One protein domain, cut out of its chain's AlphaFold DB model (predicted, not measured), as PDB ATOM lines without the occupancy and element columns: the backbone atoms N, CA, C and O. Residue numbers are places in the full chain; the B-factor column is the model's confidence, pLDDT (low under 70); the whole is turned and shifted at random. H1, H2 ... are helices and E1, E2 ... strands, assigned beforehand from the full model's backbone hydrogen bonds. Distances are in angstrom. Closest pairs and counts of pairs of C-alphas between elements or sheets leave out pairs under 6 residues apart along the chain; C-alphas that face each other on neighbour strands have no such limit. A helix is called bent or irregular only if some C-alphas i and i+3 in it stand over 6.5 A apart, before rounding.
ATOM      1  N   ALA A  12     -46.534 -24.118  34.629       82.00
ATOM      2  CA  ALA A  12     -46.666 -23.294  33.435       82.00
ATOM      3  C   ALA A  12     -46.010 -21.925  33.674       82.00
ATOM      4  O   ALA A  12     -46.324 -21.257  34.657       82.00
ATOM      5  N   LEU A  13     -45.137 -21.495  32.759       79.00
ATOM      6  CA  LEU A  13     -44.319 -20.280  32.877       79.00
ATOM      7  C   LEU A  13     -45.144 -19.017  33.197       79.00
ATOM      8  O   LEU A  13     -44.709 -18.162  33.966       79.00
ATOM      9  N   TRP A  14     -46.366 -18.923  32.667       79.19
ATOM     10  CA  TRP A  14     -47.275 -17.801  32.917       79.19
ATOM     11  C   TRP A  14     -47.663 -17.653  34.398       79.19
ATOM     12  O   TRP A  14     -47.807 -16.532  34.879       79.19
ATOM     13  N   LYS A  15     -47.722 -18.762  35.150       84.56
ATOM     14  CA  LYS A  15     -47.984 -18.750  36.599       84.56
ATOM     15  C   LYS A  15     -46.851 -18.118  37.411       84.56
ATOM     16  O   LYS A  15     -47.068 -17.799  38.569       84.56
ATOM     17  N   ILE A  16     -45.668 -17.950  36.820       83.94
ATOM     18  CA  ILE A  16     -44.521 -17.272  37.438       83.94
ATOM     19  C   ILE A  16     -44.417 -15.839  36.906       83.94
ATOM     20  O   ILE A  16     -44.255 -14.904  37.682       83.94
ATOM     21  N   ILE A  17     -44.565 -15.648  35.590       83.44
ATOM     22  CA  ILE A  17     -44.426 -14.330  34.954       83.44
ATOM     23  C   ILE A  17     -45.482 -13.339  35.457       83.44
ATOM     24  O   ILE A  17     -45.134 -12.198  35.745       83.44
ATOM     25  N   VAL A  18     -46.750 -13.751  35.582       84.62
ATOM     26  CA  VAL A  18     -47.823 -12.829  35.994       84.62
ATOM     27  C   VAL A  18     -47.616 -12.304  37.413       84.62
ATOM     28  O   VAL A  18     -47.609 -11.084  37.566       84.62
ATOM     29  N   PRO A  19     -47.382 -13.147  38.440       88.44
ATOM     30  CA  PRO A  19     -47.102 -12.637  39.779       88.44
ATOM     31  C   PRO A  19     -45.878 -11.724  39.834       88.44
ATOM     32  O   PRO A  19     -45.927 -10.700  40.503       88.44
ATOM     33  N   VAL A  20     -44.804 -12.050  39.102       86.31
ATOM     34  CA  VAL A  20     -43.598 -11.206  39.047       86.31
ATOM     35  C   VAL A  20     -43.905  -9.846  38.424       86.31
ATOM     36  O   VAL A  20     -43.496  -8.825  38.967       86.31
ATOM     37  N   PHE A  21     -44.654  -9.810  37.321       85.00
ATOM     38  CA  PHE A  21     -45.044  -8.557  36.676       85.00
ATOM     39  C   PHE A  21     -45.933  -7.706  37.587       85.00
ATOM     40  O   PHE A  21     -45.684  -6.515  37.743       85.00
ATOM     41  N   VAL A  22     -46.934  -8.318  38.228       85.50
ATOM     42  CA  VAL A  22     -47.815  -7.628  39.184       85.50
ATOM     43  C   VAL A  22     -47.010  -7.086  40.362       85.50
ATOM     44  O   VAL A  22     -47.193  -5.936  40.742       85.50
ATOM     45  N   PHE A  23     -46.084  -7.875  40.909       88.06
ATOM     46  CA  PHE A  23     -45.212  -7.437  41.993       88.06
ATOM     47  C   PHE A  23     -44.332  -6.251  41.581       88.06
ATOM     48  O   PHE A  23     -44.299  -5.253  42.293       88.06
ATOM     49  N   LEU A  24     -43.668  -6.324  40.422       83.50
ATOM     50  CA  LEU A  24     -42.848  -5.223  39.905       83.50
ATOM     51  C   LEU A  24     -43.680  -3.971  39.632       83.50
ATOM     52  O   LEU A  24     -43.227  -2.874  39.927       83.50
ATOM     53  N   PHE A  25     -44.900  -4.124  39.121       80.56
ATOM     54  CA  PHE A  25     -45.815  -3.009  38.902       80.56
ATOM     55  C   PHE A  25     -46.246  -2.349  40.213       80.56
ATOM     56  O   PHE A  25     -46.169  -1.132  40.348       80.56
ATOM     57  N   LEU A  26     -46.644  -3.137  41.214       83.12
ATOM     58  CA  LEU A  26     -46.987  -2.604  42.534       83.12
ATOM     59  C   LEU A  26     -45.782  -1.934  43.201       83.12
ATOM     60  O   LEU A  26     -45.932  -0.884  43.825       83.12
ATOM     61  N   LEU A  27     -44.590  -2.517  43.048       82.69
ATOM     62  CA  LEU A  27     -43.353  -1.940  43.555       82.69
ATOM     63  C   LEU A  27     -43.034  -0.623  42.846       82.69
ATOM     64  O   LEU A  27     -42.748   0.354  43.523       82.69
ATOM     65  N   HIS A  28     -43.157  -0.565  41.520       81.25
ATOM     66  CA  HIS A  28     -43.012   0.663  40.743       81.25
ATOM     67  C   HIS A  28     -43.946   1.767  41.261       81.25
ATOM     68  O   HIS A  28     -43.490   2.861  41.583       81.25
ATOM     69  N   CYS A  29     -45.236   1.457  41.438       78.50
ATOM     70  CA  CYS A  29     -46.215   2.402  41.977       78.50
ATOM     71  C   CYS A  29     -45.872   2.863  43.400       78.50
ATOM     72  O   CYS A  29     -46.037   4.035  43.722       78.50
ATOM     73  N   ARG A  30     -45.385   1.960  44.261       80.19
ATOM     74  CA  ARG A  30     -44.972   2.302  45.631       80.19
ATOM     75  C   ARG A  30     -43.738   3.202  45.644       80.19
ATOM     76  O   ARG A  30     -43.665   4.131  46.439       80.19
ATOM     77  N   VAL A  31     -42.771   2.892  44.790       81.94
ATOM     78  CA  VAL A  31     -41.469   3.559  44.723       81.94
ATOM     79  C   VAL A  31     -41.577   4.948  44.096       81.94
ATOM     80  O   VAL A  31     -40.734   5.792  44.370       81.94
ATOM     81  N   TRP A  32     -42.639   5.225  43.340       75.81
ATOM     82  CA  TRP A  32     -42.876   6.522  42.710       75.81
ATOM     83  C   TRP A  32     -42.749   7.717  43.667       75.81
ATOM     84  O   TRP A  32     -42.034   8.667  43.374       75.81
ATOM     85  N   HIS A  33     -43.408   7.669  44.828       76.38
ATOM     86  CA  HIS A  33     -43.326   8.761  45.806       76.38
ATOM     87  C   HIS A  33     -41.968   8.811  46.512       76.38
ATOM     88  O   HIS A  33     -41.460   9.887  46.813       76.38
ATOM     89  N   THR A  34     -41.353   7.650  46.738       82.12
ATOM     90  CA  THR A  34     -40.014   7.561  47.332       82.12
ATOM     91  C   THR A  34     -38.944   8.136  46.404       82.12
ATOM     92  O   THR A  34     -37.990   8.741  46.873       82.12
ATOM     93  N   GLU A  35     -39.095   7.979  45.089       83.38
ATOM     94  CA  GLU A  35     -38.201   8.562  44.085       83.38
ATOM     95  C   GLU A  35     -38.188  10.087  44.154       83.38
ATOM     96  O   GLU A  35     -37.114  10.689  44.174       83.38
ATOM     97  N   GLU A  36     -39.371  10.696  44.244       81.75
ATOM     98  CA  GLU A  36     -39.525  12.141  44.402       81.75
ATOM     99  C   GLU A  36     -38.861  12.635  45.689       81.75
ATOM    100  O   GLU A  36     -38.020  13.531  45.639       81.75
ATOM    101  N   GLU A  37     -39.169  12.005  46.822       83.88
ATOM    102  CA  GLU A  37     -38.598  12.365  48.121       83.88
ATOM    103  C   GLU A  37     -37.065  12.249  48.121       83.88
ATOM    104  O   GLU A  37     -36.361  13.194  48.484       83.88
ATOM    105  N   MET A  38     -36.518  11.128  47.641       85.50
ATOM    106  CA  MET A  38     -35.069  10.914  47.611       85.50
ATOM    107  C   MET A  38     -34.349  11.854  46.642       85.50
ATOM    108  O   MET A  38     -33.215  12.251  46.921       85.50
ATOM    109  N   LEU A  39     -34.988  12.254  45.538       86.88
ATOM    110  CA  LEU A  39     -34.409  13.239  44.626       86.88
ATOM    111  C   LEU A  39     -34.235  14.601  45.312       86.88
ATOM    112  O   LEU A  39     -33.174  15.208  45.168       86.88
ATOM    113  N   MET A  40     -35.224  15.055  46.090       87.00
ATOM    114  CA  MET A  40     -35.133  16.323  46.840       87.00
ATOM    115  C   MET A  40     -34.016  16.300  47.891       87.00
ATOM    116  O   MET A  40     -33.451  17.335  48.238       87.00
ATOM    117  N   HIS A  41     -33.657  15.107  48.361       86.12
ATOM    118  CA  HIS A  41     -32.546  14.887  49.278       86.12
ATOM    119  C   HIS A  41     -31.212  14.611  48.576       86.12
ATOM    120  O   HIS A  41     -30.250  14.251  49.251       86.12
ATOM    121  N   THR A  42     -31.106  14.786  47.257       86.12
ATOM    122  CA  THR A  42     -29.882  14.474  46.510       86.12
ATOM    123  C   THR A  42     -29.297  15.702  45.809       86.12
ATOM    124  O   THR A  42     -29.976  16.431  45.088       86.12
ATOM    125  N   ALA A  43     -27.991  15.906  45.971       86.50
ATOM    126  CA  ALA A  43     -27.186  16.885  45.251       86.50
ATOM    127  C   ALA A  43     -26.296  16.184  44.217       86.50
ATOM    128  O   ALA A  43     -25.612  15.208  44.528       86.50
ATOM    129  N   PHE A  44     -26.248  16.697  42.990       86.94
ATOM    130  CA  PHE A  44     -25.439  16.122  41.915       86.94
ATOM    131  C   PHE A  44     -24.183  16.953  41.652       86.94
ATOM    132  O   PHE A  44     -24.220  18.182  41.547       86.94
ATOM    133  N   SER A  45     -23.049  16.257  41.542       81.12
ATOM    134  CA  SER A  45     -21.749  16.849  41.210       81.12
ATOM    135  C   SER A  45     -21.634  17.156  39.721       81.12
ATOM    136  O   SER A  45     -21.282  18.269  39.337       81.12
ATOM    137  N   SER A  46     -22.012  16.195  38.876       74.75
ATOM    138  CA  SER A  46     -22.008  16.320  37.419       74.75
ATOM    139  C   SER A  46     -23.212  15.621  36.780       74.75
ATOM    140  O   SER A  46     -23.652  14.558  37.219       74.75
ATOM    141  N   GLY A  47     -23.746  16.222  35.712       78.12
ATOM    142  CA  GLY A  47     -24.997  15.775  35.090       78.12
ATOM    143  C   GLY A  47     -26.224  16.042  35.970       78.12
ATOM    144  O   GLY A  47     -26.115  16.662  37.018       78.12
ATOM    145  N   GLY A  48     -27.403  15.602  35.536       84.00
ATOM    146  CA  GLY A  48     -28.650  15.792  36.281       84.00
ATOM    147  C   GLY A  48     -29.534  14.551  36.261       84.00
ATOM    148  O   GLY A  48     -29.226  13.577  35.571       84.00
ATOM    149  N   TYR A  49     -30.648  14.617  36.980       84.62
ATOM    150  CA  TYR A  49     -31.619  13.541  37.145       84.62
ATOM    151  C   TYR A  49     -32.110  12.990  35.803       84.62
ATOM    152  O   TYR A  49     -32.042  11.788  35.555       84.62
ATOM    153  N   LEU A  50     -32.464  13.876  34.867       83.00
ATOM    154  CA  LEU A  50     -32.855  13.474  33.516       83.00
ATOM    155  C   LEU A  50     -31.749  12.673  32.806       83.00
ATOM    156  O   LEU A  50     -32.025  11.672  32.147       83.00
ATOM    157  N   GLY A  51     -30.488  13.087  32.961       84.81
ATOM    158  CA  GLY A  51     -29.342  12.384  32.384       84.81
ATOM    159  C   GLY A  51     -29.082  11.028  33.046       84.81
ATOM    160  O   GLY A  51     -28.697  10.079  32.364       84.81
ATOM    161  N   LEU A  52     -29.319  10.911  34.356       87.44
ATOM    162  CA  LEU A  52     -29.273   9.638  35.075       87.44
ATOM    163  C   LEU A  52     -30.346   8.678  34.541       87.44
ATOM    164  O   LEU A  52     -30.016   7.560  34.143       87.44
ATOM    165  N   ASN A  53     -31.594   9.143  34.432       87.31
ATOM    166  CA  ASN A  53     -32.701   8.349  33.901       87.31
ATOM    167  C   ASN A  53     -32.432   7.883  32.469       87.31
ATOM    168  O   ASN A  53     -32.599   6.704  32.167       87.31
ATOM    169  N   GLN A  54     -31.919   8.755  31.599       87.00
ATOM    170  CA  GLN A  54     -31.534   8.375  30.234       87.00
ATOM    171  C   GLN A  54     -30.490   7.253  30.205       87.00
ATOM    172  O   GLN A  54     -30.628   6.307  29.426       87.00
ATOM    173  N   LYS A  55     -29.463   7.325  31.061       90.31
ATOM    174  CA  LYS A  55     -28.428   6.283  31.154       90.31
ATOM    175  C   LYS A  55     -29.009   4.959  31.647       90.31
ATOM    176  O   LYS A  55     -28.724   3.924  31.050       90.31
ATOM    177  N   ILE A  56     -29.849   4.982  32.683       89.75
ATOM    178  CA  ILE A  56     -30.499   3.776  33.224       89.75
ATOM    179  C   ILE A  56     -31.390   3.126  32.163       89.75
ATOM    180  O   ILE A  56     -31.290   1.922  31.931       89.75
ATOM    181  N   VAL A  57     -32.208   3.919  31.467       88.81
ATOM    182  CA  VAL A  57     -33.060   3.440  30.371       88.81
ATOM    183  C   VAL A  57     -32.226   2.806  29.262       88.81
ATOM    184  O   VAL A  57     -32.536   1.698  28.824       88.81
ATOM    185  N   ALA A  58     -31.143   3.460  28.833       89.75
ATOM    186  CA  ALA A  58     -30.259   2.929  27.798       89.75
ATOM    187  C   ALA A  58     -29.626   1.590  28.212       89.75
ATOM    188  O   ALA A  58     -29.606   0.648  27.418       89.75
ATOM    189  N   VAL A  59     -29.166   1.475  29.462       91.81
ATOM    190  CA  VAL A  59     -28.583   0.240  30.006       91.81
ATOM    191  C   VAL A  59     -29.625  -0.879  30.079       91.81
ATOM    192  O   VAL A  59     -29.358  -1.989  29.618       91.81
ATOM    193  N   LEU A  60     -30.830  -0.602  30.585       90.81
ATOM    194  CA  LEU A  60     -31.920  -1.580  30.645       90.81
ATOM    195  C   LEU A  60     -32.337  -2.068  29.250       90.81
ATOM    196  O   LEU A  60     -32.491  -3.275  29.033       90.81
ATOM    197  N   MET A  61     -32.470  -1.159  28.282       89.75
ATOM    198  CA  MET A  61     -32.754  -1.519  26.890       89.75
ATOM    199  C   MET A  61     -31.638  -2.380  26.294       89.75
ATOM    200  O   MET A  61     -31.912  -3.411  25.685       89.75
ATOM    201  N   ALA A  62     -30.372  -2.019  26.513       90.50
ATOM    202  CA  ALA A  62     -29.245  -2.796  26.012       90.50
ATOM    203  C   ALA A  62     -29.218  -4.214  26.608       90.50
ATOM    204  O   ALA A  62     -29.087  -5.187  25.864       90.50
ATOM    205  N   ILE A  63     -29.403  -4.352  27.926       90.62
ATOM    206  CA  ILE A  63     -29.413  -5.653  28.615       90.62
ATOM    207  C   ILE A  63     -30.554  -6.534  28.106       90.62
ATOM    208  O   ILE A  63     -30.340  -7.711  27.804       90.62
ATOM    209  N   THR A  64     -31.762  -5.984  27.991       89.38
ATOM    210  CA  THR A  64     -32.943  -6.739  27.546       89.38
ATOM    211  C   THR A  64     -32.803  -7.189  26.095       89.38
ATOM    212  O   THR A  64     -33.039  -8.361  25.790       89.38
ATOM    213  N   MET A  65     -32.319  -6.310  25.216       86.44
ATOM    214  CA  MET A  65     -32.067  -6.647  23.818       86.44
ATOM    215  C   MET A  65     -30.960  -7.692  23.668       86.44
ATOM    216  O   MET A  65     -31.164  -8.696  22.982       86.44
ATOM    217  N   CYS A  66     -29.827  -7.530  24.358       87.69
ATOM    218  CA  CYS A  66     -28.733  -8.504  24.327       87.69
ATOM    219  C   CYS A  66     -29.179  -9.872  24.863       87.69
ATOM    220  O   CYS A  66     -28.879 -10.901  24.257       87.69
ATOM    221  N   SER A  67     -29.950  -9.890  25.953       87.81
ATOM    222  CA  SER A  67     -30.487 -11.119  26.549       87.81
ATOM    223  C   SER A  67     -31.435 -11.842  25.594       87.81
ATOM    224  O   SER A  67     -31.334 -13.058  25.415       87.81
ATOM    225  N   TRP A  68     -32.321 -11.104  24.920       84.88
ATOM    226  CA  TRP A  68     -33.231 -11.680  23.931       84.88
ATOM    227  C   TRP A  68     -32.488 -12.213  22.700       84.88
ATOM    228  O   TRP A  68     -32.790 -13.300  22.197       84.88
ATOM    229  N   MET A  69     -31.467 -11.495  22.228       81.88
ATOM    230  CA  MET A  69     -30.619 -11.949  21.122       81.88
ATOM    231  C   MET A  69     -29.824 -13.209  21.492       81.88
ATOM    232  O   MET A  69     -29.756 -14.147  20.700       81.88
ATOM    233  N   ALA A  70     -29.287 -13.295  22.711       83.81
ATOM    234  CA  ALA A  70     -28.614 -14.498  23.200       83.81
ATOM    235  C   ALA A  70     -29.582 -15.689  23.332       83.81
ATOM    236  O   ALA A  70     -29.257 -16.811  22.933       83.81
ATOM    237  N   TYR A  71     -30.798 -15.445  23.831       83.38
ATOM    238  CA  TYR A  71     -31.845 -16.459  23.947       83.38
ATOM    239  C   TYR A  71     -32.257 -17.024  22.581       83.38
ATOM    240  O   TYR A  71     -32.289 -18.241  22.380       83.38
ATOM    241  N   THR A  72     -32.528 -16.141  21.619       81.94
ATOM    242  CA  THR A  72     -32.897 -16.530  20.251       81.94
ATOM    243  C   THR A  72     -31.742 -17.213  19.522       81.94
ATOM    244  O   THR A  72     -31.988 -18.204  18.838       81.94
ATOM    245  N   ARG A  73     -30.483 -16.791  19.740       79.69
ATOM    246  CA  ARG A  73     -29.289 -17.497  19.238       79.69
ATOM    247  C   ARG A  73     -29.259 -18.950  19.691       79.69
ATOM    248  O   ARG A  73     -29.071 -19.839  18.874       79.69
ATOM    249  N   LYS A  74     -29.427 -19.185  20.996       80.56
ATOM    250  CA  LYS A  74     -29.301 -20.519  21.599       80.56
ATOM    251  C   LYS A  74     -30.412 -21.472  21.153       80.56
ATOM    252  O   LYS A  74     -30.205 -22.680  21.124       80.56
ATOM    253  N   ARG A  75     -31.596 -20.937  20.843       75.38
ATOM    254  CA  ARG A  75     -32.780 -21.722  20.467       75.38
ATOM    255  C   ARG A  75     -32.937 -21.908  18.953       75.38
ATOM    256  O   ARG A  75     -33.631 -22.829  18.535       75.38
ATOM    257  N   SER A  76     -32.339 -21.037  18.143       66.06
ATOM    258  CA  SER A  76     -32.489 -21.057  16.687       66.06
ATOM    259  C   SER A  76     -31.496 -22.014  16.029       66.06
ATOM    260  O   SER A  76     -30.290 -21.825  16.132       66.06
ATOM    261  N   THR A  77     -32.004 -22.985  15.269       55.12
ATOM    262  CA  THR A  77     -31.229 -23.820  14.332       55.12
ATOM    263  C   THR A  77     -31.082 -23.180  12.937       55.12
ATOM    264  O   THR A  77     -30.537 -23.801  12.032       55.12
ATOM    265  N   GLY A  78     -31.554 -21.936  12.747       62.69
ATOM    266  CA  GLY A  78     -31.516 -21.179  11.483       62.69
ATOM    267  C   GLY A  78     -31.255 -19.673  11.676       62.69
ATOM    268  O   GLY A  78     -30.679 -19.281  12.693       62.69
ATOM    269  N   LYS A  79     -31.675 -18.816  10.718       60.34
ATOM    270  CA  LYS A  79     -31.451 -17.346  10.706       60.34
ATOM    271  C   LYS A  79     -31.967 -16.662  11.988       60.34
ATOM    272  O   LYS A  79     -33.094 -16.188  12.056       60.34
ATOM    273  N   TRP A  80     -31.098 -16.578  12.992       62.50
ATOM    274  CA  TRP A  80     -31.331 -15.953  14.298       62.50
ATOM    275  C   TRP A  80     -31.687 -14.459  14.234       62.50
ATOM    276  O   TRP A  80     -32.425 -13.948  15.080       62.50
ATOM    277  N   TYR A  81     -31.196 -13.769  13.203       66.25
ATOM    278  CA  TYR A  81     -31.382 -12.345  12.971       66.25
ATOM    279  C   TYR A  81     -32.584 -12.130  12.050       66.25
ATOM    280  O   TYR A  81     -32.459 -12.027  10.831       66.25
ATOM    281  N   HIS A  82     -33.773 -12.130  12.646       74.94
ATOM    282  CA  HIS A  82     -35.026 -11.819  11.968       74.94
ATOM    283  C   HIS A  82     -35.618 -10.552  12.591       74.94
ATOM    284  O   HIS A  82     -35.726 -10.473  13.814       74.94
ATOM    285  N   TRP A  83     -36.053  -9.589  11.771       80.06
ATOM    286  CA  TRP A  83     -36.629  -8.303  12.211       80.06
ATOM    287  C   TRP A  83     -37.685  -8.458  13.321       80.06
ATOM    288  O   TRP A  83     -37.660  -7.756  14.325       80.06
ATOM    289  N   ARG A  84     -38.565  -9.457  13.202       81.94
ATOM    290  CA  ARG A  84     -39.566  -9.784  14.236       81.94
ATOM    291  C   ARG A  84     -38.961 -10.012  15.630       81.94
ATOM    292  O   ARG A  84     -39.518  -9.523  16.602       81.94
ATOM    293  N   ASN A  85     -37.823 -10.703  15.742       81.75
ATOM    294  CA  ASN A  85     -37.162 -10.938  17.032       81.75
ATOM    295  C   ASN A  85     -36.630  -9.638  17.637       81.75
ATOM    296  O   ASN A  85     -36.662  -9.489  18.853       81.75
ATOM    297  N   PHE A  86     -36.186  -8.706  16.795       82.00
ATOM    298  CA  PHE A  86     -35.762  -7.379  17.224       82.00
ATOM    299  C   PHE A  86     -36.944  -6.563  17.764       82.00
ATOM    300  O   PHE A  86     -36.845  -5.991  18.844       82.00
ATOM    301  N   VAL A  87     -38.092  -6.588  17.078       85.12
ATOM    302  CA  VAL A  87     -39.323  -5.930  17.553       85.12
ATOM    303  C   VAL A  87     -39.791  -6.520  18.884       85.12
ATOM    304  O   VAL A  87     -40.106  -5.771  19.804       85.12
ATOM    305  N   TYR A  88     -39.788  -7.848  19.034       82.94
ATOM    306  CA  TYR A  88     -40.135  -8.480  20.312       82.94
ATOM    307  C   TYR A  88     -39.158  -8.102  21.431       82.94
ATOM    308  O   TYR A  88     -39.603  -7.771  22.528       82.94
ATOM    309  N   ALA A  89     -37.849  -8.081  21.152       84.38
ATOM    310  CA  ALA A  89     -36.838  -7.639  22.110       84.38
ATOM    311  C   ALA A  89     -37.083  -6.197  22.567       84.38
ATOM    312  O   ALA A  89     -37.008  -5.909  23.757       84.38
ATOM    313  N   PHE A  90     -37.416  -5.311  21.627       86.06
ATOM    314  CA  PHE A  90     -37.706  -3.913  21.908       86.06
ATOM    315  C   PHE A  90     -38.966  -3.746  22.766       86.06
ATOM    316  O   PHE A  90     -38.933  -3.026  23.757       86.06
ATOM    317  N   MET A  91     -40.054  -4.456  22.446       86.62
ATOM    318  CA  MET A  91     -41.296  -4.410  23.231       86.62
ATOM    319  C   MET A  91     -41.100  -4.955  24.651       86.62
ATOM    320  O   MET A  91     -41.570  -4.354  25.617       86.62
ATOM    321  N   CYS A  92     -40.375  -6.069  24.797       85.31
ATOM    322  CA  CYS A  92     -40.011  -6.597  26.111       85.31
ATOM    323  C   CYS A  92     -39.098  -5.628  26.874       85.31
ATOM    324  O   CYS A  92     -39.304  -5.418  28.066       85.31
ATOM    325  N   GLY A  93     -38.131  -5.015  26.189       86.38
ATOM    326  CA  GLY A  93     -37.253  -3.999  26.759       86.38
ATOM    327  C   GLY A  93     -38.030  -2.797  27.280       86.38
ATOM    328  O   GLY A  93     -37.852  -2.423  28.432       86.38
ATOM    329  N   ALA A  94     -38.964  -2.264  26.492       85.62
ATOM    330  CA  ALA A  94     -39.808  -1.142  26.891       85.62
ATOM    331  C   ALA A  94     -40.659  -1.461  28.134       85.62
ATOM    332  O   ALA A  94     -40.762  -0.628  29.034       85.62
ATOM    333  N   ALA A  95     -41.220  -2.672  28.227       84.81
ATOM    334  CA  ALA A  95     -41.968  -3.104  29.408       84.81
ATOM    335  C   ALA A  95     -41.078  -3.198  30.660       84.81
ATOM    336  O   ALA A  95     -41.471  -2.750  31.733       84.81
ATOM    337  N   VAL A  96     -39.865  -3.746  30.523       85.69
ATOM    338  CA  VAL A  96     -38.892  -3.819  31.625       85.69
ATOM    339  C   VAL A  96     -38.434  -2.428  32.041       85.69
ATOM    340  O   VAL A  96     -38.356  -2.153  33.230       85.69
ATOM    341  N   VAL A  97     -38.167  -1.541  31.082       86.88
ATOM    342  CA  VAL A  97     -37.818  -0.144  31.349       86.88
ATOM    343  C   VAL A  97     -38.915   0.526  32.162       86.88
ATOM    344  O   VAL A  97     -38.633   0.996  33.255       86.88
ATOM    345  N   GLY A  98     -40.162   0.497  31.687       81.00
ATOM    346  CA  GLY A  98     -41.268   1.168  32.368       81.00
ATOM    347  C   GLY A  98     -41.501   0.671  33.794       81.00
ATOM    348  O   GLY A  98     -41.869   1.458  34.654       81.00
ATOM    349  N   LEU A  99     -41.257  -0.612  34.072       83.25
ATOM    350  CA  LEU A  99     -41.429  -1.166  35.416       83.25
ATOM    351  C   LEU A  99     -40.211  -0.957  36.321       83.25
ATOM    352  O   LEU A  99     -40.372  -0.718  37.516       83.25
ATOM    353  N   CYS A 100     -38.998  -1.054  35.780       85.31
ATOM    354  CA  CYS A 100     -37.784  -1.168  36.587       85.31
ATOM    355  C   CYS A 100     -36.982   0.129  36.722       85.31
ATOM    356  O   CYS A 100     -36.112   0.173  37.589       85.31
ATOM    357  N   THR A 101     -37.229   1.170  35.919       85.69
ATOM    358  CA  THR A 101     -36.460   2.428  35.995       85.69
ATOM    359  C   THR A 101     -36.493   3.037  37.386       85.69
ATOM    360  O   THR A 101     -35.440   3.184  37.998       85.69
ATOM    361  N   ASN A 102     -37.682   3.304  37.920       84.75
ATOM    362  CA  ASN A 102     -37.840   3.998  39.200       84.75
ATOM    363  C   ASN A 102     -37.310   3.136  40.353       84.75
ATOM    364  O   ASN A 102     -36.687   3.638  41.282       84.75
ATOM    365  N   ILE A 103     -37.483   1.810  40.252       86.62
ATOM    366  CA  ILE A 103     -36.928   0.844  41.209       86.62
ATOM    367  C   ILE A 103     -35.401   0.955  41.246       86.62
ATOM    368  O   ILE A 103     -34.823   1.010  42.327       86.62
ATOM    369  N   LEU A 104     -34.742   1.011  40.084       87.94
ATOM    370  CA  LEU A 104     -33.288   1.160  40.014       87.94
ATOM    371  C   LEU A 104     -32.813   2.534  40.481       87.94
ATOM    372  O   LEU A 104     -31.802   2.607  41.170       87.94
ATOM    373  N   VAL A 105     -33.525   3.605  40.135       88.31
ATOM    374  CA  VAL A 105     -33.200   4.968  40.579       88.31
ATOM    375  C   VAL A 105     -33.243   5.054  42.102       88.31
ATOM    376  O   VAL A 105     -32.256   5.443  42.724       88.31
ATOM    377  N   VAL A 106     -34.342   4.608  42.714       87.62
ATOM    378  CA  VAL A 106     -34.485   4.607  44.174       87.62
ATOM    379  C   VAL A 106     -33.489   3.675  44.833       87.62
ATOM    380  O   VAL A 106     -32.915   4.025  45.858       87.62
ATOM    381  N   PHE A 107     -33.205   2.523  44.230       89.06
ATOM    382  CA  PHE A 107     -32.154   1.643  44.721       89.06
ATOM    383  C   PHE A 107     -30.774   2.319  44.703       89.06
ATOM    384  O   PHE A 107     -30.023   2.172  45.663       89.06
ATOM    385  N   LEU A 108     -30.441   3.091  43.665       90.06
ATOM    386  CA  LEU A 108     -29.183   3.843  43.597       90.06
ATOM    387  C   LEU A 108     -29.128   4.971  44.632       90.06
ATOM    388  O   LEU A 108     -28.093   5.142  45.273       90.06
ATOM    389  N   PHE A 109     -30.222   5.710  44.834       89.31
ATOM    390  CA  PHE A 109     -30.296   6.723  45.890       89.31
ATOM    391  C   PHE A 109     -30.170   6.107  47.280       89.31
ATOM    392  O   PHE A 109     -29.408   6.600  48.110       89.31
ATOM    393  N   TRP A 110     -30.849   4.986  47.512       89.69
ATOM    394  CA  TRP A 110     -30.745   4.237  48.753       89.69
ATOM    395  C   TRP A 110     -29.322   3.731  48.990       89.69
ATOM    396  O   TRP A 110     -28.756   4.008  50.045       89.69
ATOM    397  N   LEU A 111     -28.692   3.102  47.993       88.62
ATOM    398  CA  LEU A 111     -27.291   2.688  48.078       88.62
ATOM    399  C   LEU A 111     -26.365   3.866  48.381       88.62
ATOM    400  O   LEU A 111     -25.482   3.737  49.225       88.62
ATOM    401  N   ASN A 112     -26.573   5.017  47.738       89.06
ATOM    402  CA  ASN A 112     -25.790   6.216  48.022       89.06
ATOM    403  C   ASN A 112     -25.958   6.669  49.478       89.06
ATOM    404  O   ASN A 112     -24.975   7.008  50.128       89.06
ATOM    405  N   SER A 113     -27.189   6.623  50.001       83.81
ATOM    406  CA  SER A 113     -27.508   7.014  51.380       83.81
ATOM    407  C   SER A 113     -26.969   6.053  52.445       83.81
ATOM    408  O   SER A 113     -26.742   6.466  53.577       83.81
ATOM    409  N   CYS A 114     -26.733   4.783  52.101       85.38
ATOM    410  CA  CYS A 114     -26.121   3.820  53.018       85.38
ATOM    411  C   CYS A 114     -24.624   4.075  53.236       85.38
ATOM    412  O   CYS A 114     -24.082   3.655  54.256       85.38
ATOM    413  N   PHE A 115     -23.959   4.734  52.283       83.38
ATOM    414  CA  PHE A 115     -22.515   4.962  52.292       83.38
ATOM    415  C   PHE A 115     -22.207   6.453  52.192       83.38
ATOM    416  O   PHE A 115     -21.672   6.931  51.186       83.38
ATOM    417  N   THR A 116     -22.559   7.184  53.248       84.31
ATOM    418  CA  THR A 116     -22.319   8.621  53.350       84.31
ATOM    419  C   THR A 116     -21.184   8.951  54.318       84.31
ATOM    420  O   THR A 116     -20.909   8.232  55.281       84.31
ATOM    421  N   SER A 117     -20.477  10.045  54.033       81.69
ATOM    422  CA  SER A 117     -19.529  10.646  54.969       81.69
ATOM    423  C   SER A 117     -20.248  11.383  56.105       81.69
ATOM    424  O   SER A 117     -21.459  11.578  56.070       81.69
ATOM    425  N   GLY A 118     -19.494  11.891  57.084       81.38
ATOM    426  CA  GLY A 118     -20.046  12.794  58.099       81.38
ATOM    427  C   GLY A 118     -20.683  14.058  57.502       81.38
ATOM    428  O   GLY A 118     -20.322  14.482  56.398       81.38
ATOM    429  N   VAL A 119     -21.614  14.648  58.257       85.19
ATOM    430  CA  VAL A 119     -22.343  15.870  57.886       85.19
ATOM    431  C   VAL A 119     -21.375  17.045  57.781       85.19
ATOM    432  O   VAL A 119     -20.615  17.326  58.707       85.19
ATOM    433  N   GLN A 120     -21.426  17.752  56.657       83.31
ATOM    434  CA  GLN A 120     -20.679  18.977  56.409       83.31
ATOM    435  C   GLN A 120     -21.653  20.100  56.067       83.31
ATOM    436  O   GLN A 120     -22.562  19.924  55.261       83.31
ATOM    437  N   THR A 121     -21.452  21.275  56.649       83.88
ATOM    438  CA  THR A 121     -22.224  22.464  56.284       83.88
ATOM    439  C   THR A 121     -21.444  23.251  55.241       83.88
ATOM    440  O   THR A 121     -20.292  23.607  55.480       83.88
ATOM    441  N   ARG A 122     -22.052  23.525  54.083       82.00
ATOM    442  CA  ARG A 122     -21.425  24.317  53.016       82.00
ATOM    443  C   ARG A 122     -22.338  25.430  52.540       82.00
ATOM    444  O   ARG A 122     -23.560  25.302  52.578       82.00
ATOM    445  N   GLU A 123     -21.713  26.511  52.099       83.19
ATOM    446  CA  GLU A 123     -22.388  27.694  51.584       83.19
ATOM    447  C   GLU A 123     -22.215  27.756  50.068       83.19
ATOM    448  O   GLU A 123     -21.132  27.520  49.534       83.19
ATOM    449  N   TYR A 124     -23.319  28.011  49.380       83.12
ATOM    450  CA  TYR A 124     -23.447  27.897  47.939       83.12
ATOM    451  C   TYR A 124     -24.165  29.112  47.373       83.12
ATOM    452  O   TYR A 124     -25.123  29.602  47.969       83.12
ATOM    453  N   ILE A 125     -23.739  29.565  46.195       81.38
ATOM    454  CA  ILE A 125     -24.383  30.677  45.493       81.38
ATOM    455  C   ILE A 125     -25.314  30.107  44.430       81.38
ATOM    456  O   ILE A 125     -24.904  29.271  43.621       81.38
ATOM    457  N   ILE A 126     -26.565  30.568  44.416       83.06
ATOM    458  CA  ILE A 126     -27.512  30.219  43.356       83.06
ATOM    459  C   ILE A 126     -27.164  31.015  42.096       83.06
ATOM    460  O   ILE A 126     -27.193  32.244  42.100       83.06
ATOM    461  N   VAL A 127     -26.869  30.308  41.006       81.75
ATOM    462  CA  VAL A 127     -26.571  30.898  39.691       81.75
ATOM    463  C   VAL A 127     -27.836  31.018  38.858       81.75
ATOM    464  O   VAL A 127     -28.071  32.032  38.205       81.75
ATOM    465  N   ASN A 128     -28.635  29.953  38.835       82.19
ATOM    466  CA  ASN A 128     -29.823  29.868  38.002       82.19
ATOM    467  C   ASN A 128     -30.806  28.846  38.581       82.19
ATOM    468  O   ASN A 128     -30.409  27.934  39.303       82.19
ATOM    469  N   ILE A 129     -32.083  28.973  38.236       83.00
ATOM    470  CA  ILE A 129     -33.142  28.052  38.641       83.00
ATOM    471  C   ILE A 129     -33.966  27.709  37.405       83.00
ATOM    472  O   ILE A 129     -34.542  28.586  36.767       83.00
ATOM    473  N   ALA A 130     -34.033  26.422  37.073       82.88
ATOM    474  CA  ALA A 130     -34.876  25.894  36.011       82.88
ATOM    475  C   ALA A 130     -36.054  25.121  36.627       82.88
ATOM    476  O   ALA A 130     -35.878  23.982  37.071       82.88
ATOM    477  N   PRO A 131     -37.263  25.708  36.670       81.69
ATOM    478  CA  PRO A 131     -38.458  24.964  37.037       81.69
ATOM    479  C   PRO A 131     -38.825  23.980  35.915       81.69
ATOM    480  O   PRO A 131     -39.138  24.385  34.794       81.69
ATOM    481  N   HIS A 132     -38.806  22.681  36.216       77.44
ATOM    482  CA  HIS A 132     -39.287  21.613  35.338       77.44
ATOM    483  C   HIS A 132     -40.707  21.244  35.743       77.44
ATOM    484  O   HIS A 132     -40.949  20.329  36.531       77.44
ATOM    485  N   ASP A 133     -41.661  21.998  35.209       71.25
ATOM    486  CA  ASP A 133     -43.075  21.751  35.446       71.25
ATOM    487  C   ASP A 133     -43.645  20.765  34.415       71.25
ATOM    488  O   ASP A 133     -43.444  20.902  33.206       71.25
ATOM    489  N   ARG A 134     -44.384  19.766  34.897       66.00
ATOM    490  CA  ARG A 134     -45.159  18.838  34.074       66.00
ATOM    491  C   ARG A 134     -46.437  19.486  33.527       66.00
ATOM    492  O   ARG A 134     -47.019  18.952  32.577       66.00
ATOM    493  N   THR A 135     -46.902  20.609  34.093       54.03
ATOM    494  CA  THR A 135     -48.070  21.307  33.544       54.03
ATOM    495  C   THR A 135     -47.797  21.762  32.110       54.03
ATOM    496  O   THR A 135     -46.714  22.207  31.737       54.03
ATOM    497  N   ARG A 136     -48.804  21.542  31.266       43.62
ATOM    498  CA  ARG A 136     -48.756  21.443  29.803       43.62
ATOM    499  C   ARG A 136     -48.375  22.768  29.118       43.62
ATOM    500  O   ARG A 136     -49.199  23.357  28.427       43.62
ATOM    501  N   ALA A 144     -38.659  13.128  24.262       50.44
ATOM    502  CA  ALA A 144     -38.997  11.965  25.087       50.44
ATOM    503  C   ALA A 144     -38.896  12.254  26.600       50.44
ATOM    504  O   ALA A 144     -39.092  11.352  27.410       50.44
ATOM    505  N   ALA A 145     -38.614  13.503  26.999       49.06
ATOM    506  CA  ALA A 145     -38.503  13.883  28.407       49.06
ATOM    507  C   ALA A 145     -39.791  13.600  29.194       49.06
ATOM    508  O   ALA A 145     -39.715  13.258  30.364       49.06
ATOM    509  N   TRP A 146     -40.962  13.639  28.548       51.19
ATOM    510  CA  TRP A 146     -42.244  13.307  29.185       51.19
ATOM    511  C   TRP A 146     -42.367  11.840  29.636       51.19
ATOM    512  O   TRP A 146     -43.177  11.548  30.510       51.19
ATOM    513  N   LEU A 147     -41.585  10.926  29.047       52.88
ATOM    514  CA  LEU A 147     -41.518   9.515  29.454       52.88
ATOM    515  C   LEU A 147     -40.451   9.268  30.529       52.88
ATOM    516  O   LEU A 147     -40.460   8.216  31.156       52.88
ATOM    517  N   LEU A 148     -39.524  10.213  30.709       54.28
ATOM    518  CA  LEU A 148     -38.372  10.103  31.612       54.28
ATOM    519  C   LEU A 148     -38.543  10.918  32.901       54.28
ATOM    520  O   LEU A 148     -37.903  10.596  33.899       54.28
ATOM    521  N   ASN A 149     -39.378  11.961  32.868       59.62
ATOM    522  CA  ASN A 149     -39.750  12.773  34.021       59.62
ATOM    523  C   ASN A 149     -41.152  12.413  34.497       59.62
ATOM    524  O   ASN A 149     -42.159  12.720  33.857       59.62
ATOM    525  N   THR A 150     -41.196  11.771  35.655       63.88
ATOM    526  CA  THR A 150     -42.406  11.271  36.295       63.88
ATOM    527  C   THR A 150     -43.121  12.344  37.129       63.88
ATOM    528  O   THR A 150     -44.350  12.326  37.202       63.88
ATOM    529  N   PHE A 151     -42.423  13.360  37.645       73.56
ATOM    530  CA  PHE A 151     -42.992  14.414  38.505       73.56
ATOM    531  C   PHE A 151     -42.366  15.799  38.240       73.56
ATOM    532  O   PHE A 151     -41.338  15.898  37.568       73.56
ATOM    533  N   SER A 152     -43.023  16.868  38.709       80.00
ATOM    534  CA  SER A 152     -42.538  18.254  38.581       80.00
ATOM    535  C   SER A 152     -41.479  18.550  39.642       80.00
ATOM    536  O   SER A 152     -41.680  18.240  40.813       80.00
ATOM    537  N   TYR A 153     -40.382  19.203  39.272       83.62
ATOM    538  CA  TYR A 153     -39.324  19.590  40.212       83.62
ATOM    539  C   TYR A 153     -38.604  20.854  39.745       83.62
ATOM    540  O   TYR A 153     -38.601  21.187  38.564       83.62
ATOM    541  N   GLY A 154     -37.966  21.573  40.662       83.88
ATOM    542  CA  GLY A 154     -37.054  22.661  40.326       83.88
ATOM    543  C   GLY A 154     -35.606  22.209  40.361       83.88
ATOM    544  O   GLY A 154     -35.168  21.641  41.356       83.88
ATOM    545  N   GLU A 155     -34.858  22.479  39.295       86.19
ATOM    546  CA  GLU A 155     -33.409  22.283  39.251       86.19
ATOM    547  C   GLU A 155     -32.718  23.611  39.579       86.19
ATOM    548  O   GLU A 155     -32.866  24.597  38.856       86.19
ATOM    549  N   ILE A 156     -31.972  23.648  40.681       87.06
ATOM    550  CA  ILE A 156     -31.166  24.800  41.091       87.06
ATOM    551  C   ILE A 156     -29.727  24.561  40.660       87.06
ATOM    552  O   ILE A 156     -29.107  23.572  41.057       87.06
ATOM    553  N   PHE A 157     -29.190  25.492  39.881       85.44
ATOM    554  CA  PHE A 157     -27.789  25.536  39.498       85.44
ATOM    555  C   PHE A 157     -27.011  26.340  40.523       85.44
ATOM    556  O   PHE A 157     -27.310  27.507  40.788       85.44
ATOM    557  N   ILE A 158     -25.999  25.698  41.083       84.50
ATOM    558  CA  ILE A 158     -25.199  26.224  42.174       84.50
ATOM    559  C   ILE A 158     -23.756  26.384  41.719       84.50
ATOM    560  O   ILE A 158     -23.206  25.516  41.041       84.50
ATOM    561  N   GLN A 159     -23.141  27.486  42.138       79.56
ATOM    562  CA  GLN A 159     -21.704  27.692  42.038       79.56
ATOM    563  C   GLN A 159     -21.043  27.244  43.343       79.56
ATOM    564  O   GLN A 159     -21.264  27.833  44.403       79.56
ATOM    565  N   GLY A 160     -20.250  26.179  43.257       69.50
ATOM    566  CA  GLY A 160     -19.456  25.636  44.353       69.50
ATOM    567  C   GLY A 160     -18.500  24.545  43.866       69.50
ATOM    568  O   GLY A 160     -18.630  24.058  42.746       69.50
ATOM    569  N   ASP A 161     -17.548  24.153  44.715       67.88
ATOM    570  CA  ASP A 161     -16.426  23.283  44.318       67.88
ATOM    571  C   ASP A 161     -16.814  21.835  43.976       67.88
ATOM    572  O   ASP A 161     -16.099  21.166  43.232       67.88
ATOM    573  N   ARG A 162     -17.915  21.310  44.537       75.88
ATOM    574  CA  ARG A 162     -18.216  19.861  44.482       75.88
ATOM    575  C   ARG A 162     -19.576  19.499  43.895       75.88
ATOM    576  O   ARG A 162     -19.695  18.455  43.260       75.88
ATOM    577  N   TYR A 163     -20.587  20.339  44.102       83.12
ATOM    578  CA  TYR A 163     -21.947  20.106  43.621       83.12
ATOM    579  C   TYR A 163     -22.408  21.263  42.756       83.12
ATOM    580  O   TYR A 163     -22.198  22.422  43.101       83.12
ATOM    581  N   THR A 164     -23.042  20.924  41.638       83.44
ATOM    582  CA  THR A 164     -23.491  21.903  40.643       83.44
ATOM    583  C   THR A 164     -25.008  21.992  40.564       83.44
ATOM    584  O   THR A 164     -25.529  23.001  40.091       83.44
ATOM    585  N   ARG A 165     -25.731  20.952  41.010       87.25
ATOM    586  CA  ARG A 165     -27.191  20.862  40.887       87.25
ATOM    587  C   ARG A 165     -27.845  20.310  42.141       87.25
ATOM    588  O   ARG A 165     -27.416  19.283  42.669       87.25
ATOM    589  N   ILE A 166     -28.921  20.962  42.557       88.06
ATOM    590  CA  ILE A 166     -29.778  20.550  43.670       88.06
ATOM    591  C   ILE A 166     -31.236  20.612  43.223       88.06
ATOM    592  O   ILE A 166     -31.589  21.421  42.365       88.06
ATOM    593  N   TYR A 167     -32.070  19.746  43.793       87.50
ATOM    594  CA  TYR A 167     -33.480  19.627  43.446       87.50
ATOM    595  C   TYR A 167     -34.347  20.138  44.587       87.50
ATOM    596  O   TYR A 167     -34.111  19.804  45.746       87.50
ATOM    597  N   LEU A 168     -35.342  20.955  44.249       85.50
ATOM    598  CA  LEU A 168     -36.351  21.441  45.186       85.50
ATOM    599  C   LEU A 168     -37.764  21.160  44.664       85.50
ATOM    600  O   LEU A 168     -37.966  21.034  43.449       85.50
ATOM    601  N   PRO A 169     -38.765  21.145  45.564       83.44
ATOM    602  CA  PRO A 169     -40.165  21.186  45.173       83.44
ATOM    603  C   PRO A 169     -40.442  22.361  44.229       83.44
ATOM    604  O   PRO A 169     -39.881  23.453  44.382       83.44
ATOM    605  N   ILE A 170     -41.327  22.146  43.255       81.06
ATOM    606  CA  ILE A 170     -41.601  23.119  42.189       81.06
ATOM    607  C   ILE A 170     -42.094  24.473  42.733       81.06
ATOM    608  O   ILE A 170     -41.684  25.519  42.233       81.06
ATOM    609  N   ASP A 171     -42.891  24.470  43.805       78.44
ATOM    610  CA  ASP A 171     -43.409  25.690  44.437       78.44
ATOM    611  C   ASP A 171     -42.285  26.549  45.026       78.44
ATOM    612  O   ASP A 171     -42.263  27.771  44.866       78.44
ATOM    613  N   SER A 172     -41.309  25.905  45.673       79.19
ATOM    614  CA  SER A 172     -40.117  26.572  46.193       79.19
ATOM    615  C   SER A 172     -39.263  27.119  45.053       79.19
ATOM    616  O   SER A 172     -38.791  28.247  45.130       79.19
ATOM    617  N   ALA A 173     -39.113  26.366  43.963       81.12
ATOM    618  CA  ALA A 173     -38.350  26.812  42.804       81.12
ATOM    619  C   ALA A 173     -38.964  28.049  42.132       81.12
ATOM    620  O   ALA A 173     -38.231  28.965  41.767       81.12
ATOM    621  N   TYR A 174     -40.296  28.126  42.027       80.25
ATOM    622  CA  TYR A 174     -40.970  29.323  41.519       80.25
ATOM    623  C   TYR A 174     -40.752  30.538  42.424       80.25
ATOM    624  O   TYR A 174     -40.435  31.610  41.907       80.25
ATOM    625  N   ARG A 175     -40.850  30.378  43.751       78.25
ATOM    626  CA  ARG A 175     -40.567  31.469  44.704       78.25
ATOM    627  C   ARG A 175     -39.144  32.002  44.549       78.25
ATOM    628  O   ARG A 175     -38.945  33.207  44.489       78.25
ATOM    629  N   LEU A 176     -38.177  31.100  44.404       74.81
ATOM    630  CA  LEU A 176     -36.764  31.459  44.297       74.81
ATOM    631  C   LEU A 176     -36.369  31.965  42.907       74.81
ATOM    632  O   LEU A 176     -35.382  32.680  42.785       74.81
ATOM    633  N   SER A 177     -37.126  31.639  41.855       72.12
ATOM    634  CA  SER A 177     -36.812  32.066  40.482       72.12
ATOM    635  C   SER A 177     -36.823  33.589  40.284       72.12
ATOM    636  O   SER A 177     -36.177  34.089  39.364       72.12
ATOM    637  N   GLY A 178     -37.536  34.323  41.147       65.19
ATOM    638  CA  GLY A 178     -37.583  35.788  41.141       65.19
ATOM    639  C   GLY A 178     -36.484  36.465  41.964       65.19
ATOM    640  O   GLY A 178     -36.288  37.671  41.832       65.19
ATOM    641  N   GLU A 179     -35.754  35.716  42.791       67.38
ATOM    642  CA  GLU A 179     -34.777  36.258  43.735       67.38
ATOM    643  C   GLU A 179     -33.348  35.975  43.242       67.38
ATOM    644  O   GLU A 179     -32.935  34.830  43.063       67.38
ATOM    645  N   ARG A 180     -32.564  37.032  43.001       60.41
ATOM    646  CA  ARG A 180     -31.141  36.923  42.636       60.41
ATOM    647  C   ARG A 180     -30.261  37.173  43.859       60.41
ATOM    648  O   ARG A 180     -30.555  38.051  44.659       60.41
ATOM    649  N   GLY A 181     -29.148  36.442  43.963       64.81
ATOM    650  CA  GLY A 181     -28.133  36.668  45.002       64.81
ATOM    651  C   GLY A 181     -28.396  35.978  46.347       64.81
ATOM    652  O   GLY A 181     -27.864  36.412  47.366       64.81
ATOM    653  N   ILE A 182     -29.199  34.915  46.363       73.25
ATOM    654  CA  ILE A 182     -29.437  34.105  47.563       73.25
ATOM    655  C   ILE A 182     -28.246  33.176  47.819       73.25
ATOM    656  O   ILE A 182     -27.770  32.490  46.905       73.25
ATOM    657  N   TYR A 183     -27.826  33.099  49.082       78.31
ATOM    658  CA  TYR A 183     -26.870  32.107  49.554       78.31
ATOM    659  C   TYR A 183     -27.623  30.938  50.191       78.31
ATOM    660  O   TYR A 183     -28.528  31.106  51.011       78.31
ATOM    661  N   LEU A 184     -27.250  29.723  49.808       79.94
ATOM    662  CA  LEU A 184     -27.778  28.493  50.376       79.94
ATOM    663  C   LEU A 184     -26.760  27.930  51.354       79.94
ATOM    664  O   LEU A 184     -25.653  27.572  50.956       79.94
ATOM    665  N   LYS A 185     -27.152  27.797  52.619       84.38
ATOM    666  CA  LYS A 185     -26.385  27.051  53.612       84.38
ATOM    667  C   LYS A 185     -26.979  25.661  53.742       84.38
ATOM    668  O   LYS A 185     -28.090  25.492  54.244       84.38
ATOM    669  N   ILE A 186     -26.250  24.666  53.258       83.38
ATOM    670  CA  ILE A 186     -26.744  23.298  53.118       83.38
ATOM    671  C   ILE A 186     -25.934  22.376  54.016       83.38
ATOM    672  O   ILE A 186     -24.704  22.366  53.967       83.38
ATOM    673  N   GLU A 187     -26.638  21.596  54.828       85.81
ATOM    674  CA  GLU A 187     -26.082  20.466  55.566       85.81
ATOM    675  C   GLU A 187     -26.150  19.232  54.669       85.81
ATOM    676  O   GLU A 187     -27.236  18.754  54.322       85.81
ATOM    677  N   LEU A 188     -24.980  18.754  54.261       86.75
ATOM    678  CA  LEU A 188     -24.822  17.709  53.262       86.75
ATOM    679  C   LEU A 188     -23.840  16.638  53.716       86.75
ATOM    680  O   LEU A 188     -22.846  16.913  54.383       86.75
ATOM    681  N   GLU A 189     -24.120  15.410  53.318       87.81
ATOM    682  CA  GLU A 189     -23.221  14.275  53.464       87.81
ATOM    683  C   GLU A 189     -22.724  13.878  52.076       87.81
ATOM    684  O   GLU A 189     -23.512  13.789  51.136       87.81
ATOM    685  N   ASP A 190     -21.425  13.643  51.909       85.50
ATOM    686  CA  ASP A 190     -20.895  13.209  50.621       85.50
ATOM    687  C   ASP A 190     -21.145  11.703  50.458       85.50
ATOM    688  O   ASP A 190     -20.646  10.890  51.240       85.50
ATOM    689  N   GLY A 191     -21.941  11.332  49.456       82.12
ATOM    690  CA  GLY A 191     -22.232   9.941  49.131       82.12
ATOM    691  C   GLY A 191     -21.198   9.330  48.190       82.12
ATOM    692  O   GLY A 191     -20.550  10.011  47.386       82.12
ATOM    693  N   TRP A 192     -21.051   8.010  48.276       82.62
ATOM    694  CA  TRP A 192     -20.039   7.264  47.528       82.62
ATOM    695  C   TRP A 192     -20.198   7.332  45.999       82.62
ATOM    696  O   TRP A 192     -19.199   7.310  45.281       82.62
ATOM    697  N   LEU A 193     -21.423   7.484  45.477       81.31
ATOM    698  CA  LEU A 193     -21.667   7.612  44.030       81.31
ATOM    699  C   LEU A 193     -21.298   9.002  43.474       81.31
ATOM    700  O   LEU A 193     -21.560   9.295  42.306       81.31
ATOM    701  N   GLY A 194     -20.691   9.868  44.294       81.50
ATOM    702  CA  GLY A 194     -20.387  11.253  43.938       81.50
ATOM    703  C   GLY A 194     -21.616  12.162  43.986       81.50
ATOM    704  O   GLY A 194     -21.603  13.238  43.378       81.50
ATOM    705  N   TRP A 195     -22.676  11.726  44.672       88.94
ATOM    706  CA  TRP A 195     -23.890  12.495  44.932       88.94
ATOM    707  C   TRP A 195     -23.972  12.823  46.420       88.94
ATOM    708  O   TRP A 195     -23.748  11.952  47.259       88.94
ATOM    709  N   GLY A 196     -24.309  14.063  46.749       86.12
ATOM    710  CA  GLY A 196     -24.480  14.504  48.127       86.12
ATOM    711  C   GLY A 196     -25.874  14.158  48.634       86.12
ATOM    712  O   GLY A 196     -26.836  14.258  47.880       86.12
ATOM    713  N   VAL A 197     -25.995  13.777  49.900       86.88
ATOM    714  CA  VAL A 197     -27.280  13.602  50.582       86.88
ATOM    715  C   VAL A 197     -27.555  14.843  51.419       86.88
ATOM    716  O   VAL A 197     -26.789  15.185  52.316       86.88
ATOM    717  N   ILE A 198     -28.642  15.539  51.111       86.56
ATOM    718  CA  ILE A 198     -29.043  16.785  51.755       86.56
ATOM    719  C   ILE A 198     -29.893  16.457  52.979       86.56
ATOM    720  O   ILE A 198     -30.978  15.887  52.860       86.56
ATOM    721  N   ARG A 199     -29.429  16.867  54.160       84.69
ATOM    722  CA  ARG A 199     -30.195  16.760  55.410       84.69
ATOM    723  C   ARG A 199     -31.078  17.976  55.626       84.69
ATOM    724  O   ARG A 199     -32.241  17.836  55.993       84.69
ATOM    725  N   LYS A 200     -30.519  19.164  55.391       82.94
ATOM    726  CA  LYS A 200     -31.200  20.429  55.654       82.94
ATOM    727  C   LYS A 200     -30.718  21.520  54.711       82.94
ATOM    728  O   LYS A 200     -29.520  21.661  54.467       82.94
ATOM    729  N   ILE A 201     -31.664  22.311  54.216       81.06
ATOM    730  CA  ILE A 201     -31.404  23.503  53.411       81.06
ATOM    731  C   ILE A 201     -31.851  24.703  54.236       81.06
ATOM    732  O   ILE A 201     -33.031  24.829  54.554       81.06
ATOM    733  N   ASN A 202     -30.915  25.581  54.575       79.75
ATOM    734  CA  ASN A 202     -31.214  26.875  55.170       79.75
ATOM    735  C   ASN A 202     -30.968  27.948  54.107       79.75
ATOM    736  O   ASN A 202     -29.850  28.098  53.606       79.75
ATOM    737  N   LEU A 203     -32.015  28.688  53.750       68.75
ATOM    738  CA  LEU A 203     -31.859  29.875  52.921       68.75
ATOM    739  C   LEU A 203     -31.316  31.019  53.767       68.75
ATOM    740  O   LEU A 203     -31.896  31.369  54.792       68.75
ATOM    741  N   VAL A 204     -30.211  31.602  53.314       68.75
ATOM    742  CA  VAL A 204     -29.644  32.815  53.887       68.75
ATOM    743  C   VAL A 204     -29.777  33.901  52.827       68.75
ATOM    744  O   VAL A 204     -28.998  33.980  51.874       68.75
ATOM    745  N   THR A 205     -30.815  34.723  52.957       55.84
ATOM    746  CA  THR A 205     -30.981  35.903  52.107       55.84
ATOM    747  C   THR A 205     -29.865  36.880  52.448       55.84
ATOM    748  O   THR A 205     -29.739  37.308  53.595       55.84
ATOM    749  N   ALA A 206     -29.044  37.245  51.468       46.59
ATOM    750  CA  ALA A 206     -28.176  38.392  51.642       46.59
ATOM    751  C   ALA A 206     -29.048  39.649  51.581       46.59
ATOM    752  O   ALA A 206     -29.400  40.118  50.501       46.59
ATOM    753  N   THR A 207     -29.353  40.239  52.733       36.53
ATOM    754  CA  THR A 207     -29.580  41.683  52.826       36.53
ATOM    755  C   THR A 207     -28.249  42.365  52.507       36.53
ATOM    756  O   THR A 207     -27.537  42.842  53.386       36.53
ATOM    757  N   LYS A 208     -27.851  42.379  51.230       36.91
ATOM    758  CA  LYS A 208     -26.866  43.359  50.787       36.91
ATOM    759  C   LYS A 208     -27.605  44.684  50.698       36.91
ATOM    760  O   LYS A 208     -28.345  44.934  49.750       36.91
TER     761      LYS A 208
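What this domain is: This is residues 12 to 136 and 144 to 208 of the 308 residues of an uncharacterized protein of Bacteroides intestinalis (UniProt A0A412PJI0). A closed barrel of six strands, E1 to E6, makes one end of the domain, and long helices reach away from it: H1a, and the hairpin of H2 and H3a. H1b and H3b, the near arms of the bent helices H1 and H3, pack on the barrel's outside, as does short H5; residues 12 to 20 and 74 to 79 stick out. The printed part has 190 residues, with named elements in the order H1 E1 H2 H3 E2 H4 E3 E4 H5 E5 E6; the class is mixed, helices and strands. Round the ring run E1, E4, E3, E2, E5, E6 and back to E1, neighbours antiparallel. The whole is loose, with a radius of gyration of the C-alphas of 20.6 A, and only just elongated, spanning 76 by 38 by 28 A.

How they stand to each other: By hydrogen bonds H1, residues 14 to 40, and H3, residues 83 to 114, were each assigned as one helix, but both are bent: C-alphas 30 and 33 are 6.7 A apart, C-alphas 99 and 102 7.3 A. The arms H1a, residues 14 to 30, and H1b, residues 33 to 40, stand at 45 degrees; H3a, residues 83 to 99, and H3b, residues 102 to 114, at 49 degrees. H2, residues 49 to 75, and H3a form a helical hairpin, opposite ways at a steep tilt of 42 degrees, their closest C-alphas those of Met 61 and Gly 93, 5.1 A. H1a is apart from H2. H1b touches H3b, closest at the C-alphas of Glu 35 and Val 106, 5.4 A. H4, residues 145 to 148, touches H2, closest at the C-alphas of Leu 148 and Asn 53, 6.4 A. The barrel holds E1, residues 42 to 44, E2, 116 to 132, E3, 153 to 159, E4, 165 to 168, E5, 182 to 191, and E6, 195 to 205. Within hydrogen-bond range are N 44 and O 165 of E1 and E4, 2.9 A; N 156 and O 166 of E3 and E4, a hairpin, 2.8 A; N 130 and O 155 of E2 and E3, 2.8 A; N 122 and O 186 of E2 and E5, 2.9 A; N 185 and O 202 of E5 and E6, a hairpin, 2.9 A; and N 43 and O 196 of E1 and E6, 2.8 A. H3b runs across E6 at 87 degrees on the local plane; H5, residues 170 to 177, along E3 at 26 degrees on the local plane. Every O i to N i+4 pair is within range in H1b, H2, H3a, H3b and H5, and 12 of 13 in H1a; H4 is too short for one.

Where its parts are: H1a begins at C-alpha 14, (-47.275, -17.801, 32.917), and is 23.9 A long. H2 measures 39.0 A, H3a 24.7 A and E2 27.9 A. E6, 25.5 A, ends at C-alpha 205, (-30.981, 35.903, 52.107).

The domain as a whole: The C-alphas farthest apart, of Thr 77 and Lys 208, are 76.6 A apart. Residues 137 to 143 are not printed; C-alphas 136 and 144 are 14.4 A apart across the cut. No link printed whole is long. Mean pLDDT of the printed part is 79.9, with 28 residues under 70, among them 144 to 150 and 203 to 208.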